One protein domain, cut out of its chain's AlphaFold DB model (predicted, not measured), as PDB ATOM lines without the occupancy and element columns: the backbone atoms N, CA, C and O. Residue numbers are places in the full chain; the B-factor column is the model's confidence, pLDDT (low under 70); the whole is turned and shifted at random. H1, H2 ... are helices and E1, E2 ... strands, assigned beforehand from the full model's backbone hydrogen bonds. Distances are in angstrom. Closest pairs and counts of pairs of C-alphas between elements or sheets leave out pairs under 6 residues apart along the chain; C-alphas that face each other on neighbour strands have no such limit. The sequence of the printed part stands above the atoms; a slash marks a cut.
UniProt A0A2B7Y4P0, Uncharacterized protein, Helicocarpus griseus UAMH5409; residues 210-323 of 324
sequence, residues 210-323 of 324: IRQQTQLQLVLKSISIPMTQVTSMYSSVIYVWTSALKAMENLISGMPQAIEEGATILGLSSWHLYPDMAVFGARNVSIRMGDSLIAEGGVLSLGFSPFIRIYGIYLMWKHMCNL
ATOM      1  N   ILE A 210     -36.683  65.409  42.503       94.69
ATOM      2  CA  ILE A 210     -35.271  65.805  42.599       94.69
ATOM      3  C   ILE A 210     -34.434  65.419  41.376       94.69
ATOM      4  O   ILE A 210     -33.548  66.173  40.977       94.69
ATOM      5  N   ARG A 211     -34.717  64.275  40.738       94.19
ATOM      6  CA  ARG A 211     -33.983  63.818  39.547       94.19
ATOM      7  C   ARG A 211     -34.216  64.746  38.356       94.19
ATOM      8  O   ARG A 211     -33.253  65.306  37.836       94.19
ATOM      9  N   GLN A 212     -35.476  64.937  37.963       94.56
ATOM     10  CA  GLN A 212     -35.857  65.818  36.856       94.56
ATOM     11  C   GLN A 212     -35.450  67.261  37.145       94.56
ATOM     12  O   GLN A 212     -34.892  67.935  36.280       94.56
ATOM     13  N   GLN A 213     -35.638  67.709  38.387       93.31
ATOM     14  CA  GLN A 213     -35.264  69.052  38.801       93.31
ATOM     15  C   GLN A 213     -33.753  69.285  38.715       93.31
ATOM     16  O   GLN A 213     -33.311  70.306  38.190       93.31
ATOM     17  N   THR A 214     -32.942  68.324  39.165       91.38
ATOM     18  CA  THR A 214     -31.478  68.403  39.052       91.38
ATOM     19  C   THR A 214     -31.046  68.429  37.590       91.38
ATOM     20  O   THR A 214     -30.205  69.242  37.206       91.38
ATOM     21  N   GLN A 215     -31.639  67.576  36.755       91.19
ATOM     22  CA  GLN A 215     -31.351  67.527  35.323       91.19
ATOM     23  C   GLN A 215     -31.691  68.855  34.640       91.19
ATOM     24  O   GLN A 215     -30.848  69.398  33.927       91.19
ATOM     25  N   LEU A 216     -32.865  69.427  34.924       89.31
ATOM     26  CA  LEU A 216     -33.254  70.750  34.443       89.31
ATOM     27  C   LEU A 216     -32.227  71.800  34.883       89.31
ATOM     28  O   LEU A 216     -31.671  72.505  34.048       89.31
ATOM     29  N   GLN A 217     -31.876  71.864  36.169       85.50
ATOM     30  CA  GLN A 217     -30.886  72.824  36.664       85.50
ATOM     31  C   GLN A 217     -29.509  72.688  35.994       85.50
ATOM     32  O   GLN A 217     -28.856  73.701  35.739       85.50
ATOM     33  N   LEU A 218     -29.054  71.467  35.694       85.50
ATOM     34  CA  LEU A 218     -27.793  71.241  34.979       85.50
ATOM     35  C   LEU A 218     -27.839  71.797  33.553       85.50
ATOM     36  O   LEU A 218     -26.887  72.449  33.124       85.50
ATOM     37  N   VAL A 219     -28.954  71.596  32.848       82.19
ATOM     38  CA  VAL A 219     -29.175  72.158  31.508       82.19
ATOM     39  C   VAL A 219     -29.162  73.677  31.562       82.19
ATOM     40  O   VAL A 219     -28.433  74.333  30.821       82.19
ATOM     41  N   LEU A 220     -29.900  74.243  32.505       78.44
ATOM     42  CA  LEU A 220     -30.052  75.681  32.653       78.44
ATOM     43  C   LEU A 220     -28.756  76.405  33.028       78.44
ATOM     44  O   LEU A 220     -28.526  77.518  32.568       78.44
ATOM     45  N   LYS A 221     -27.866  75.765  33.797       75.19
ATOM     46  CA  LYS A 221     -26.520  76.296  34.086       75.19
ATOM     47  C   LYS A 221     -25.634  76.405  32.846       75.19
ATOM     48  O   LYS A 221     -24.643  77.134  32.879       75.19
ATOM     49  N   SER A 222     -25.946  75.660  31.788       66.81
ATOM     50  CA  SER A 222     -25.142  75.652  30.569       66.81
ATOM     51  C   SER A 222     -25.545  76.735  29.567       66.81
ATOM     52  O   SER A 222     -24.735  77.060  28.712       66.81
ATOM     53  N   ILE A 223     -26.729  77.342  29.687       68.44
ATOM     54  CA  ILE A 223     -27.308  78.214  28.652       68.44
ATOM     55  C   ILE A 223     -27.168  79.690  29.046       68.44
ATOM     56  O   ILE A 223     -27.245  80.041  30.220       68.44
ATOM     57  N   SER A 224     -26.965  80.562  28.054       60.59
ATOM     58  CA  SER A 224     -27.042  82.024  28.198       60.59
ATOM     59  C   SER A 224     -28.296  82.516  27.482       60.59
ATOM     60  O   SER A 224     -28.464  82.225  26.300       60.59
ATOM     61  N   ILE A 225     -29.184  83.214  28.192       61.69
ATOM     62  CA  ILE A 225     -30.475  83.664  27.653       61.69
ATOM     63  C   ILE A 225     -30.438  85.194  27.534       61.69
ATOM     64  O   ILE A 225     -30.028  85.860  28.487       61.69
ATOM     65  N   PRO A 226     -30.811  85.774  26.384       53.72
ATOM     66  CA  PRO A 226     -30.848  87.224  26.236       53.72
ATOM     67  C   PRO A 226     -31.882  87.865  27.177       53.72
ATOM     68  O   PRO A 226     -32.906  87.268  27.506       53.72
ATOM     69  N   MET A 227     -31.582  89.084  27.634       52.31
ATOM     70  CA  MET A 227     -32.444  89.861  28.529       52.31
ATOM     71  C   MET A 227     -33.327  90.812  27.721       52.31
ATOM     72  O   MET A 227     -32.806  91.683  27.023       52.31
ATOM     73  N   THR A 228     -34.644  90.702  27.873       51.06
ATOM     74  CA  THR A 228     -35.582  91.723  27.391       51.06
ATOM     75  C   THR A 228     -35.697  92.807  28.458       51.06
ATOM     76  O   THR A 228     -36.046  92.527  29.606       51.06
ATOM     77  N   GLN A 229     -35.348  94.048  28.109       54.50
ATOM     78  CA  GLN A 229     -35.506  95.194  29.006       54.50
ATOM     79  C   GLN A 229     -36.989  95.553  29.099       54.50
ATOM     80  O   GLN A 229     -37.599  95.942  28.104       54.50
ATOM     81  N   VAL A 230     -37.564  95.424  30.291       59.00
ATOM     82  CA  VAL A 230     -38.945  95.823  30.577       59.00
ATOM     83  C   VAL A 230     -38.921  96.984  31.574       59.00
ATOM     84  O   VAL A 230     -38.013  97.101  32.392       59.00
ATOM     85  N   THR A 231     -39.891  97.887  31.453       65.31
ATOM     86  CA  THR A 231     -39.879  99.232  32.048       65.31
ATOM     87  C   THR A 231     -40.376  99.317  33.493       65.31
ATOM     88  O   THR A 231     -40.075 100.304  34.156       65.31
ATOM     89  N   SER A 232     -41.120  98.324  34.000       78.56
ATOM     90  CA  SER A 232     -41.557  98.267  35.406       78.56
ATOM     91  C   SER A 232     -41.624  96.833  35.941       78.56
ATOM     92  O   SER A 232     -41.813  95.885  35.172       78.56
ATOM     93  N   MET A 233     -41.491  96.669  37.263       83.19
ATOM     94  CA  MET A 233     -41.590  95.383  37.971       83.19
ATOM     95  C   MET A 233     -42.912  94.676  37.666       83.19
ATOM     96  O   MET A 233     -42.907  93.523  37.236       83.19
ATOM     97  N   TYR A 234     -44.037  95.374  37.827       87.69
ATOM     98  CA  TYR A 234     -45.355  94.835  37.512       87.69
ATOM     99  C   TYR A 234     -45.448  94.319  36.072       87.69
ATOM    100  O   TYR A 234     -45.739  93.141  35.859       87.69
ATOM    101  N   SER A 235     -45.118  95.155  35.081       86.62
ATOM    102  CA  SER A 235     -45.196  94.776  33.662       86.62
ATOM    103  C   SER A 235     -44.298  93.579  33.355       86.62
ATOM    104  O   SER A 235     -44.695  92.676  32.620       86.62
ATOM    105  N   SER A 236     -43.112  93.538  33.967       85.00
ATOM    106  CA  SER A 236     -42.149  92.442  33.833       85.00
ATOM    107  C   SER A 236     -42.706  91.130  34.363       85.00
ATOM    108  O   SER A 236     -42.659  90.114  33.673       85.00
ATOM    109  N   VAL A 237     -43.247  91.142  35.582       89.38
ATOM    110  CA  VAL A 237     -43.774  89.937  36.225       89.38
ATOM    111  C   VAL A 237     -45.011  89.430  35.486       89.38
ATOM    112  O   VAL A 237     -45.091  88.233  35.216       89.38
ATOM    113  N   ILE A 238     -45.933  90.315  35.093       91.62
ATOM    114  CA  ILE A 238     -47.126  89.937  34.318       91.62
ATOM    115  C   ILE A 238     -46.743  89.355  32.959       91.62
ATOM    116  O   ILE A 238     -47.263  88.305  32.567       91.62
ATOM    117  N   TYR A 239     -45.812  89.991  32.251       89.31
ATOM    118  CA  TYR A 239     -45.324  89.502  30.968       89.31
ATOM    119  C   TYR A 239     -44.689  88.115  31.099       89.31
ATOM    120  O   TYR A 239     -45.113  87.168  30.441       89.31
ATOM    121  N   VAL A 240     -43.728  87.964  32.011       88.06
ATOM    122  CA  VAL A 240     -43.020  86.699  32.241       88.06
ATOM    123  C   VAL A 240     -43.984  85.582  32.640       88.06
ATOM    124  O   VAL A 240     -43.917  84.480  32.100       88.06
ATOM    125  N   TRP A 241     -44.911  85.862  33.553       93.44
ATOM    126  CA  TRP A 241     -45.907  84.894  33.998       93.44
ATOM    127  C   TRP A 241     -46.839  84.459  32.865       93.44
ATOM    128  O   TRP A 241     -47.001  83.262  32.626       93.44
ATOM    129  N   THR A 242     -47.420  85.403  32.125       94.19
ATOM    130  CA  THR A 242     -48.354  85.074  31.039       94.19
ATOM    131  C   THR A 242     -47.663  84.386  29.861       94.19
ATOM    132  O   THR A 242     -48.243  83.469  29.276       94.19
ATOM    133  N   SER A 243     -46.416  84.747  29.549       91.50
ATOM    134  CA  SER A 243     -45.591  84.053  28.553       91.50
ATOM    135  C   SER A 243     -45.261  82.623  28.982       91.50
ATOM    136  O   SER A 243     -45.416  81.697  28.184       91.50
ATOM    137  N   ALA A 244     -44.906  82.407  30.255       93.00
ATOM    138  CA  ALA A 244     -44.674  81.068  30.798       93.00
ATOM    139  C   ALA A 244     -45.934  80.189  30.718       93.00
ATOM    140  O   ALA A 244     -45.852  79.028  30.319       93.00
ATOM    141  N   LEU A 245     -47.108  80.752  31.039       96.06
ATOM    142  CA  LEU A 245     -48.391  80.051  30.941       96.06
ATOM    143  C   LEU A 245     -48.664  79.576  29.503       96.06
ATOM    144  O   LEU A 245     -48.985  78.406  29.303       96.06
ATOM    145  N   LYS A 246     -48.497  80.454  28.501       95.38
ATOM    146  CA  LYS A 246     -48.696  80.103  27.080       95.38
ATOM    147  C   LYS A 246     -47.720  79.027  26.619       95.38
ATOM    148  O   LYS A 246     -48.133  78.053  25.998       95.38
ATOM    149  N   ALA A 247     -46.437  79.197  26.924       93.94
ATOM    150  CA  ALA A 247     -45.412  78.261  26.484       93.94
ATOM    151  C   ALA A 247     -45.639  76.861  27.068       93.94
ATOM    152  O   ALA A 247     -45.523  75.865  26.357       93.94
ATOM    153  N   MET A 248     -46.023  76.775  28.341       95.25
ATOM    154  CA  MET A 248     -46.315  75.494  28.980       95.25
ATOM    155  C   MET A 248     -47.599  74.852  28.467       95.25
ATOM    156  O   MET A 248     -47.602  73.646  28.235       95.25
ATOM    157  N   GLU A 249     -48.656  75.629  28.222       97.19
ATOM    158  CA  GLU A 249     -49.863  75.126  27.548       97.19
ATOM    159  C   GLU A 249     -49.521  74.490  26.195       97.19
ATOM    160  O   GLU A 249     -49.986  73.391  25.886       97.19
ATOM    161  N   ASN A 250     -48.663  75.152  25.415       96.25
ATOM    162  CA  ASN A 250     -48.224  74.660  24.115       96.25
ATOM    163  C   ASN A 250     -47.421  73.359  24.235       96.25
ATOM    164  O   ASN A 250     -47.739  72.388  23.549       96.25
ATOM    165  N   LEU A 251     -46.434  73.312  25.136       95.94
ATOM    166  CA  LEU A 251     -45.610  72.121  25.368       95.94
ATOM    167  C   LEU A 251     -46.462  70.919  25.771       95.94
ATOM    168  O   LEU A 251     -46.332  69.846  25.193       95.94
ATOM    169  N   ILE A 252     -47.372  71.111  26.726       96.94
ATOM    170  CA  ILE A 252     -48.283  70.060  27.199       96.94
ATOM    171  C   ILE A 252     -49.180  69.566  26.062       96.94
ATOM    172  O   ILE A 252     -49.468  68.376  25.984       96.94
ATOM    173  N   SER A 253     -49.559  70.458  25.147       97.19
ATOM    174  CA  SER A 253     -50.364  70.145  23.961       97.19
ATOM    175  C   SER A 253     -49.565  69.519  22.808       97.19
ATOM    176  O   SER A 253     -50.109  69.346  21.719       97.19
ATOM    177  N   GLY A 254     -48.283  69.197  23.007       96.12
ATOM    178  CA  GLY A 254     -47.440  68.573  21.984       96.12
ATOM    179  C   GLY A 254     -46.868  69.563  20.968       96.12
ATOM    180  O   GLY A 254     -46.299  69.156  19.956       96.12
ATOM    181  N   MET A 255     -47.012  70.869  21.212       95.62
ATOM    182  CA  MET A 255     -46.456  71.902  20.345       95.62
ATOM    183  C   MET A 255     -45.044  72.267  20.819       95.62
ATOM    184  O   MET A 255     -44.883  72.776  21.936       95.62
ATOM    185  N   PRO A 256     -44.006  72.048  19.994       93.06
ATOM    186  CA  PRO A 256     -42.637  72.364  20.374       93.06
ATOM    187  C   PRO A 256     -42.483  73.867  20.593       93.06
ATOM    188  O   PRO A 256     -43.104  74.673  19.897       93.06
ATOM    189  N   GLN A 257     -41.657  74.256  21.561       92.06
ATOM    190  CA  GLN A 257     -41.376  75.660  21.864       92.06
ATOM    191  C   GLN A 257     -39.878  75.917  21.750       92.06
ATOM    192  O   GLN A 257     -39.074  75.135  22.255       92.06
ATOM    193  N   ALA A 258     -39.497  77.018  21.111       86.31
ATOM    194  CA  ALA A 258     -38.131  77.518  21.147       86.31
ATOM    195  C   ALA A 258     -38.004  78.561  22.257       86.31
ATOM    196  O   ALA A 258     -38.891  79.394  22.442       86.31
ATOM    197  N   ILE A 259     -36.911  78.508  23.017       75.94
ATOM    198  CA  ILE A 259     -36.623  79.544  24.003       75.94
ATOM    199  C   ILE A 259     -36.066  80.763  23.295       75.94
ATOM    200  O   ILE A 259     -34.896  80.806  22.924       75.94
ATOM    201  N   GLU A 260     -36.931  81.757  23.170       64.62
ATOM    202  CA  GLU A 260     -36.555  83.122  22.820       64.62
ATOM    203  C   GLU A 260     -36.241  83.930  24.092       64.62
ATOM    204  O   GLU A 260     -35.345  84.769  24.087       64.62
ATOM    205  N   GLU A 261     -36.900  83.609  25.216       65.88
ATOM    206  CA  GLU A 261     -36.793  84.334  26.488       65.88
ATOM    207  C   GLU A 261     -36.940  83.416  27.719       65.88
ATOM    208  O   GLU A 261     -37.545  82.342  27.667       65.88
ATOM    209  N   GLY A 262     -36.422  83.851  28.874       70.62
ATOM    210  CA  GLY A 262     -36.335  83.038  30.098       70.62
ATOM    211  C   GLY A 262     -37.671  82.652  30.751       70.62
ATOM    212  O   GLY A 262     -37.676  81.807  31.645       70.62
ATOM    213  N   ALA A 263     -38.800  83.214  30.311       74.56
ATOM    214  CA  ALA A 263     -40.118  83.009  30.914       74.56
ATOM    215  C   ALA A 263     -40.535  81.530  30.996       74.56
ATOM    216  O   ALA A 263     -40.902  81.044  32.067       74.56
ATOM    217  N   THR A 264     -40.404  80.782  29.897       80.12
ATOM    218  CA  THR A 264     -40.741  79.348  29.844       80.12
ATOM    219  C   THR A 264     -39.948  78.545  30.870       80.12
ATOM    220  O   THR A 264     -40.473  77.637  31.505       80.12
ATOM    221  N   ILE A 265     -38.689  78.918  31.096       82.12
ATOM    222  CA  ILE A 265     -37.812  78.233  32.044       82.12
ATOM    223  C   ILE A 265     -38.262  78.442  33.482       82.12
ATOM    224  O   ILE A 265     -38.214  77.512  34.289       82.12
ATOM    225  N   LEU A 266     -38.707  79.655  33.800       80.00
ATOM    226  CA  LEU A 266     -39.237  79.967  35.119       80.00
ATOM    227  C   LEU A 266     -40.455  79.081  35.409       80.00
ATOM    228  O   LEU A 266     -40.465  78.396  36.432       80.00
ATOM    229  N   GLY A 267     -41.395  78.983  34.462       83.00
ATOM    230  CA  GLY A 267     -42.541  78.070  34.558       83.00
ATOM    231  C   GLY A 267     -42.125  76.608  34.754       83.00
ATOM    232  O   GLY A 267     -42.566  75.963  35.703       83.00
ATOM    233  N   LEU A 268     -41.206  76.104  33.924       83.62
ATOM    234  CA  LEU A 268     -40.685  74.732  34.011       83.62
ATOM    235  C   LEU A 268     -40.086  74.407  35.370       83.62
ATOM    236  O   LEU A 268     -40.391  73.376  35.969       83.62
ATOM    237  N   SER A 269     -39.244  75.310  35.865       86.69
ATOM    238  CA  SER A 269     -38.609  75.120  37.155       86.69
ATOM    239  C   SER A 269     -39.644  75.129  38.278       86.69
ATOM    240  O   SER A 269     -39.519  74.335  39.200       86.69
ATOM    241  N   SER A 270     -40.690  75.958  38.216       93.44
ATOM    242  CA  SER A 270     -41.665  76.140  39.301       93.44
ATOM    243  C   SER A 270     -42.839  75.163  39.307       93.44
ATOM    244  O   SER A 270     -43.366  74.874  40.381       93.44
ATOM    245  N   TRP A 271     -43.260  74.631  38.160       96.94
ATOM    246  CA  TRP A 271     -44.507  73.856  38.058       96.94
ATOM    247  C   TRP A 271     -44.297  72.343  37.976       96.94
ATOM    248  O   TRP A 271     -45.270  71.597  38.042       96.94
ATOM    249  N   HIS A 272     -43.038  71.892  37.922       96.06
ATOM    250  CA  HIS A 272     -42.652  70.475  37.965       96.06
ATOM    251  C   HIS A 272     -43.266  69.643  36.828       96.06
ATOM    252  O   HIS A 272     -43.653  68.482  36.999       96.06
ATOM    253  N   LEU A 273     -43.349  70.269  35.656       96.06
ATOM    254  CA  LEU A 273     -43.727  69.673  34.381       96.06
ATOM    255  C   LEU A 273     -42.488  69.745  33.487       96.06
ATOM    256  O   LEU A 273     -41.945  70.830  33.281       96.06
ATOM    257  N   TYR A 274     -42.005  68.599  33.018       95.06
ATOM    258  CA  TYR A 274     -40.661  68.456  32.462       95.06
ATOM    259  C   TYR A 274     -40.716  67.941  31.016       95.06
ATOM    260  O   TYR A 274     -40.637  66.734  30.798       95.06
ATOM    261  N   PRO A 275     -40.835  68.824  30.010       94.88
ATOM    262  CA  PRO A 275     -40.762  68.426  28.616       94.88
ATOM    263  C   PRO A 275     -39.369  67.895  28.298       94.88
ATOM    264  O   PRO A 275     -38.366  68.304  28.891       94.88
ATOM    265  N   ASP A 276     -39.305  67.024  27.300       94.56
ATOM    266  CA  ASP A 276     -38.035  66.685  26.680       94.56
ATOM    267  C   ASP A 276     -37.406  67.951  26.079       94.56
ATOM    268  O   ASP A 276     -38.098  68.865  25.623       94.56
ATOM    269  N   MET A 277     -36.079  68.025  26.095       92.12
ATOM    270  CA  MET A 277     -35.348  69.215  25.669       92.12
ATOM    271  C   MET A 277     -34.384  68.879  24.532       92.12
ATOM    272  O   MET A 277     -33.725  67.839  24.535       92.12
ATOM    273  N   ALA A 278     -34.259  69.786  23.573       90.75
ATOM    274  CA  ALA A 278     -33.243  69.757  22.533       90.75
ATOM    275  C   ALA A 278     -32.335  70.974  22.710       90.75
ATOM    276  O   ALA A 278     -32.781  72.113  22.606       90.75
ATOM    277  N   VAL A 279     -31.064  70.739  23.017       86.56
ATOM    278  CA  VAL A 279     -30.088  71.793  23.288       86.56
ATOM    279  C   VAL A 279     -29.150  71.940  22.097       86.56
ATOM    280  O   VAL A 279     -28.481  70.980  21.717       86.56
ATOM    281  N   PHE A 280     -29.100  73.140  21.519       81.19
ATOM    282  CA  PHE A 280     -28.390  73.480  20.289       81.19
ATOM    283  C   PHE A 280     -27.242  74.449  20.574       81.19
ATOM    284  O   PHE A 280     -27.465  75.619  20.881       81.19
ATOM    285  N   GLY A 281     -26.004  73.970  20.456       74.06
ATOM    286  CA  GLY A 281     -24.787  74.748  20.707       74.06
ATOM    287  C   GLY A 281     -23.572  74.110  20.036       74.06
ATOM    288  O   GLY A 281     -23.665  73.637  18.910       74.06
ATOM    289  N   ALA A 282     -22.433  74.035  20.734       69.94
ATOM    290  CA  ALA A 282     -21.238  73.356  20.207       69.94
ATOM    291  C   ALA A 282     -21.462  71.852  19.948       69.94
ATOM    292  O   ALA A 282     -20.806  71.249  19.100       69.94
ATOM    293  N   ARG A 283     -22.387  71.238  20.692       74.56
ATOM    294  CA  ARG A 283     -22.923  69.901  20.433       74.56
ATOM    295  C   ARG A 283     -24.435  69.963  20.564       74.56
ATOM    296  O   ARG A 283     -24.932  70.545  21.525       74.56
ATOM    297  N   ASN A 284     -25.133  69.332  19.630       85.06
ATOM    298  CA  ASN A 284     -26.578  69.177  19.714       85.06
ATOM    299  C   ASN A 284     -26.886  67.981  20.614       85.06
ATOM    300  O   ASN A 284     -26.447  66.865  20.332       85.06
ATOM    301  N   VAL A 285     -27.601  68.221  21.711       88.75
ATOM    302  CA  VAL A 285     -27.917  67.202  22.716       88.75
ATOM    303  C   VAL A 285     -29.425  67.120  22.885       88.75
ATOM    304  O   VAL A 285     -30.076  68.117  23.180       88.75
ATOM    305  N   SER A 286     -29.976  65.918  22.728       90.62
ATOM    306  CA  SER A 286     -31.354  65.623  23.119       90.62
ATOM    307  C   SER A 286     -31.364  65.086  24.546       90.62
ATOM    308  O   SER A 286     -30.587  64.196  24.896       90.62
ATOM    309  N   ILE A 287     -32.230  65.655  25.373       91.06
ATOM    310  CA  ILE A 287     -32.353  65.378  26.795       91.06
ATOM    311  C   ILE A 287     -33.770  64.888  27.034       91.06
ATOM    312  O   ILE A 287     -34.725  65.654  26.934       91.06
ATOM    313  N   ARG A 288     -33.897  63.603  27.359       93.25
ATOM    314  CA  ARG A 288     -35.185  63.006  27.702       93.25
ATOM    315  C   ARG A 288     -35.460  63.188  29.190       93.25
ATOM    316  O   ARG A 288     -34.669  62.738  30.020       93.25
ATOM    317  N   MET A 289     -36.562  63.858  29.494       92.31
ATOM    318  CA  MET A 289     -37.142  63.993  30.827       92.31
ATOM    319  C   MET A 289     -38.214  62.921  31.069       92.31
ATOM    320  O   MET A 289     -38.382  62.481  32.208       92.31
ATOM    321  N   GLY A 290     -38.886  62.460  30.004       92.19
ATOM    322  CA  GLY A 290     -39.827  61.336  30.057       92.19
ATOM    323  C   GLY A 290     -41.088  61.620  30.873       92.19
ATOM    324  O   GLY A 290     -41.616  60.721  31.527       92.19
ATOM    325  N   ASP A 291     -41.538  62.872  30.888       95.44
ATOM    326  CA  ASP A 291     -42.742  63.271  31.603       95.44
ATOM    327  C   ASP A 291     -44.003  62.886  30.820       95.44
ATOM    328  O   ASP A 291     -44.271  63.424  29.749       95.44
ATOM    329  N   SER A 292     -44.806  61.976  31.376       96.31
ATOM    330  CA  SER A 292     -46.046  61.500  30.756       96.31
ATOM    331  C   SER A 292     -47.140  62.562  30.641       96.31
ATOM    332  O   SER A 292     -48.128  62.333  29.950       96.31
ATOM    333  N   LEU A 293     -47.003  63.692  31.343       97.06
ATOM    334  CA  LEU A 293     -47.952  64.808  31.289       97.06
ATOM    335  C   LEU A 293     -47.675  65.764  30.123       97.06
ATOM    336  O   LEU A 293     -48.433  66.707  29.909       97.06
ATOM    337  N   ILE A 294     -46.594  65.534  29.379       96.81
ATOM    338  CA  ILE A 294     -46.244  66.283  28.178       96.81
ATOM    339  C   ILE A 294     -46.585  65.409  26.974       96.81
ATOM    340  O   ILE A 294     -46.071  64.298  26.845       96.81
ATOM    341  N   ALA A 295     -47.470  65.890  26.098       95.50
ATOM    342  CA  ALA A 295     -47.814  65.148  24.894       95.50
ATOM    343  C   ALA A 295     -46.606  65.016  23.953       95.50
ATOM    344  O   ALA A 295     -45.696  65.850  23.930       95.50
ATOM    345  N   GLU A 296     -46.619  63.957  23.143       93.00
ATOM    346  CA  GLU A 296     -45.586  63.729  22.137       93.00
ATOM    347  C   GLU A 296     -45.457  64.946  21.204       93.00
ATOM    348  O   GLU A 296     -46.452  65.544  20.797       93.00
ATOM    349  N   GLY A 297     -44.219  65.342  20.901       90.94
ATOM    350  CA  GLY A 297     -43.917  66.566  20.147       90.94
ATOM    351  C   GLY A 297     -43.703  67.813  21.013       90.94
ATOM    352  O   GLY A 297     -43.085  68.772  20.546       90.94
ATOM    353  N   GLY A 298     -44.105  67.780  22.290       94.81
ATOM    354  CA  GLY A 298     -43.883  68.832  23.285       94.81
ATOM    355  C   GLY A 298     -42.420  68.941  23.709       94.81
ATOM    356  O   GLY A 298     -42.058  68.591  24.829       94.81
ATOM    357  N   VAL A 299     -41.562  69.397  22.796       94.31
ATOM    358  CA  VAL A 299     -40.111  69.487  22.996       94.31
ATOM    359  C   VAL A 299     -39.687  70.941  23.150       94.31
ATOM    360  O   VAL A 299     -40.039  71.803  22.341       94.31
ATOM    361  N   LEU A 300     -38.878  71.203  24.172       92.06
ATOM    362  CA  LEU A 300     -38.286  72.511  24.409       92.06
ATOM    363  C   LEU A 300     -36.932  72.637  23.709       92.06
ATOM    364  O   LEU A 300     -35.969  71.958  24.060       92.06
ATOM    365  N   SER A 301     -36.839  73.548  22.750       89.69
ATOM    366  CA  SER A 301     -35.611  73.845  22.017       89.69
ATOM    367  C   SER A 301     -34.841  74.992  22.669       89.69
ATOM    368  O   SER A 301     -35.383  76.073  22.891       89.69
ATOM    369  N   LEU A 302     -33.562  74.765  22.961       84.50
ATOM    370  CA  LEU A 302     -32.669  75.687  23.659       84.50
ATOM    371  C   LEU A 302     -31.502  76.065  22.751       84.50
ATOM    372  O   LEU A 302     -30.661  75.219  22.461       84.50
ATOM    373  N   GLY A 303     -31.430  77.322  22.316       71.56
ATOM    374  CA  GLY A 303     -30.296  77.836  21.545       71.56
ATOM    375  C   GLY A 303     -29.210  78.442  22.436       71.56
ATOM    376  O   GLY A 303     -29.507  79.135  23.406       71.56
ATOM    377  N   PHE A 304     -27.941  78.215  22.100       62.62
ATOM    378  CA  PHE A 304     -26.810  78.944  22.672       62.62
ATOM    379  C   PHE A 304     -26.526  80.219  21.863       62.62
ATOM    380  O   PHE A 304     -26.189  80.132  20.684       62.62
ATOM    381  N   SER A 305     -26.575  81.395  22.498       52.62
ATOM    382  CA  SER A 305     -25.977  82.613  21.931       52.62
ATOM    383  C   SER A 305     -24.564  82.822  22.503       52.62
ATOM    384  O   SER A 305     -24.396  82.745  23.721       52.62
ATOM    385  N   PRO A 306     -23.532  83.080  21.676       44.59
ATOM    386  CA  PRO A 306     -22.152  83.267  22.135       44.59
ATOM    387  C   PRO A 306     -21.874  84.618  22.824       44.59
ATOM    388  O   PRO A 306     -20.720  84.896  23.150       44.59
ATOM    389  N   PHE A 307     -22.880  85.463  23.075       38.38
ATOM    390  CA  PHE A 307     -22.664  86.790  23.657       38.38
ATOM    391  C   PHE A 307     -23.016  86.868  25.150       38.38
ATOM    392  O   PHE A 307     -24.132  86.577  25.559       38.38
ATOM    393  N   ILE A 308     -22.001  87.298  25.914       38.34
ATOM    394  CA  ILE A 308     -21.952  87.702  27.329       38.34
ATOM    395  C   ILE A 308     -22.633  86.726  28.302       38.34
ATOM    396  O   ILE A 308     -23.841  86.748  28.516       38.34
ATOM    397  N   ARG A 309     -21.800  85.940  29.003       39.94
ATOM    398  CA  ARG A 309     -22.169  85.287  30.266       39.94
ATOM    399  C   ARG A 309     -22.649  86.350  31.255       39.94
ATOM    400  O   ARG A 309     -21.832  86.989  31.913       39.94
ATOM    401  N   ILE A 310     -23.957  86.503  31.385       40.72
ATOM    402  CA  ILE A 310     -24.567  87.127  32.554       40.72
ATOM    403  C   ILE A 310     -25.189  85.990  33.361       40.72
ATOM    404  O   ILE A 310     -25.763  85.058  32.804       40.72
ATOM    405  N   TYR A 311     -24.898  86.014  34.657       45.22
ATOM    406  CA  TYR A 311     -25.071  84.939  35.627       45.22
ATOM    407  C   TYR A 311     -26.439  84.237  35.573       45.22
ATOM    408  O   TYR A 311     -27.425  84.827  35.154       45.22
ATOM    409  N   GLY A 312     -26.478  82.977  36.032       48.44
ATOM    410  CA  GLY A 312     -27.617  82.060  35.894       48.44
ATOM    411  C   GLY A 312     -28.984  82.630  36.291       48.44
ATOM    412  O   GLY A 312     -29.073  83.598  37.036       48.44
ATOM    413  N   ILE A 313     -30.049  81.974  35.824       50.28
ATOM    414  CA  ILE A 313     -31.469  82.405  35.828       50.28
ATOM    415  C   ILE A 313     -31.932  83.132  37.099       50.28
ATOM    416  O   ILE A 313     -32.717  84.073  37.020       50.28
ATOM    417  N   TYR A 314     -31.407  82.739  38.260       44.91
ATOM    418  CA  TYR A 314     -31.654  83.381  39.551       44.91
ATOM    419  C   TYR A 314     -31.296  84.877  39.583       44.91
ATOM    420  O   TYR A 314     -32.058  85.692  40.094       44.91
ATOM    421  N   LEU A 315     -30.152  85.255  39.008       48.84
ATOM    422  CA  LEU A 315     -29.716  86.649  38.886       48.84
ATOM    423  C   LEU A 315     -30.426  87.363  37.727       48.84
ATOM    424  O   LEU A 315     -30.613  88.572  37.787       48.84
ATOM    425  N   MET A 316     -30.881  86.621  36.715       53.09
ATOM    426  CA  MET A 316     -31.530  87.182  35.525       53.09
ATOM    427  C   MET A 316     -32.905  87.770  35.840       53.09
ATOM    428  O   MET A 316     -33.182  88.907  35.464       53.09
ATOM    429  N   TRP A 317     -33.751  87.040  36.574       58.06
ATOM    430  CA  TRP A 317     -35.076  87.562  36.921       58.06
ATOM    431  C   TRP A 317     -35.009  88.607  38.041       58.06
ATOM    432  O   TRP A 317     -35.688  89.629  37.967       58.06
ATOM    433  N   LYS A 318     -34.094  88.441  39.012       53.72
ATOM    434  CA  LYS A 318     -33.805  89.494  39.996       53.72
ATOM    435  C   LYS A 318     -33.340  90.793  39.328       53.72
ATOM    436  O   LYS A 318     -33.779  91.854  39.747       53.72
ATOM    437  N   HIS A 319     -32.524  90.741  38.272       54.53
ATOM    438  CA  HIS A 319     -32.117  91.946  37.539       54.53
ATOM    439  C   HIS A 319     -33.247  92.608  36.736       54.53
ATOM    440  O   HIS A 319     -33.271  93.833  36.691       54.53
ATOM    441  N   MET A 320     -34.196  91.853  36.163       48.62
ATOM    442  CA  MET A 320     -35.394  92.446  35.533       48.62
ATOM    443  C   MET A 320     -36.234  93.250  36.533       48.62
ATOM    444  O   MET A 320     -36.854  94.245  36.179       48.62
ATOM    445  N   CYS A 321     -36.253  92.799  37.782       50.62
ATOM    446  CA  CYS A 321     -37.106  93.329  38.832       50.62
ATOM    447  C   CYS A 321     -36.405  94.383  39.718       50.62
ATOM    448  O   CYS A 321     -37.080  95.174  40.361       50.62
ATOM    449  N   ASN A 322     -35.068  94.448  39.722       46.03
ATOM    450  CA  ASN A 322     -34.272  95.361  40.562       46.03
ATOM    451  C   ASN A 322     -33.833  96.666  39.861       46.03
ATOM    452  O   ASN A 322     -32.869  97.290  40.295       46.03
ATOM    453  N   LEU A 323     -34.499  97.093  38.785       37.59
ATOM    454  CA  LEU A 323     -34.320  98.441  38.226       37.59
ATOM    455  C   LEU A 323     -35.323  99.418  38.863       37.59
ATOM    456  O   LEU A 323     -36.216  99.931  38.191       37.59
TER     457      LEU A 323
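Overview. This is residues 210 to 323 of the 324 residues of an uncharacterized protein of Helicocarpus griseus UAMH5409 (UniProt A0A2B7Y4P0). A small three-stranded sheet, E2 E1 E3, stands near the last residues of one long helix, H2, and the short helix H4 packs on the first residues of H2. In the middle sits H3, crossing H2 nearly at right angles, with H1 beside H3 and grazing the sheet. The printed part has 114 residues, with four named helices and three named strands in the order H1 H2 H3 E1 E2 E3 H4. The sheet, ordered E2 E1 E3, is mixed, and the class is mixed, helices and strands. The whole is compact, with a radius of gyration of the C-alphas of 13.8 A and spans of 39 by 30 by 25 A.

Arrangement. Look first at the inner strand E1, residues 276 to 280. Beside it E3, residues 299 to 303, runs parallel at 21 degrees; find N 278 and O 300 at 2.8 A, within hydrogen-bond range. With E2, residues 285 to 287, E1 forms a hairpin, antiparallel at 164 degrees, where N 277 and O 287 are 2.9 A apart. Residues 257 to 258 pair in parallel with residues 300 to 301 of E3. H2, residues 233 to 252, only grazes the sheet with its residues 247 to 252; its closest C-alphas to E3 are those of Leu 251 and Val 299, 6.5 A apart. With residues 240 to 248 alone, H2 touches H3, residues 263 to 271, only just about perpendicular at 72 degrees; the closest C-alphas, of Ala 244 and Thr 264, are 4.4 A apart. With residues 233 to 237 alone, H2 touches H4, residues 313 to 321, at a steep tilt of 43 degrees, opposite ways; the closest C-alphas, of Met 233 and Cys 321, are 5.0 A apart. H1, residues 210 to 222, only grazes the sheet with its residues 215 to 222. H1 is close to H3 but not clearly touching, the closest C-alphas being those of Gln 213 and Ser 269, 7.1 A apart. In H2 and H3 every O i to N i+4 pair is within hydrogen-bond range; in H1 8 of 9 are, in H4 4 of 5.

Along the chain. Find C-alpha 210 at (-35.271, 65.805, 42.599); from there H1 runs 18.6 A to residue 222. H2 begins at C-alpha 233, (-41.590, 95.383, 37.971), and runs 28.3 A. H3 measures 12.4 A, E1 13.4 A, E2 6.3 A and E3 13.0 A. H4 runs 12.7 A and ends at C-alpha 321, (-37.106, 93.329, 38.832).

Size, cuts and confidence. The C-alphas farthest apart are those of Glu 296 and Leu 323, 39.9 A. The printed part has no cut, and the link from E2 to E3, 11 residues, is long. Mean pLDDT of the printed part is 78.9; look for values under 70 at residues 222 to 231, 260 to 261, 282 and 304 to 323.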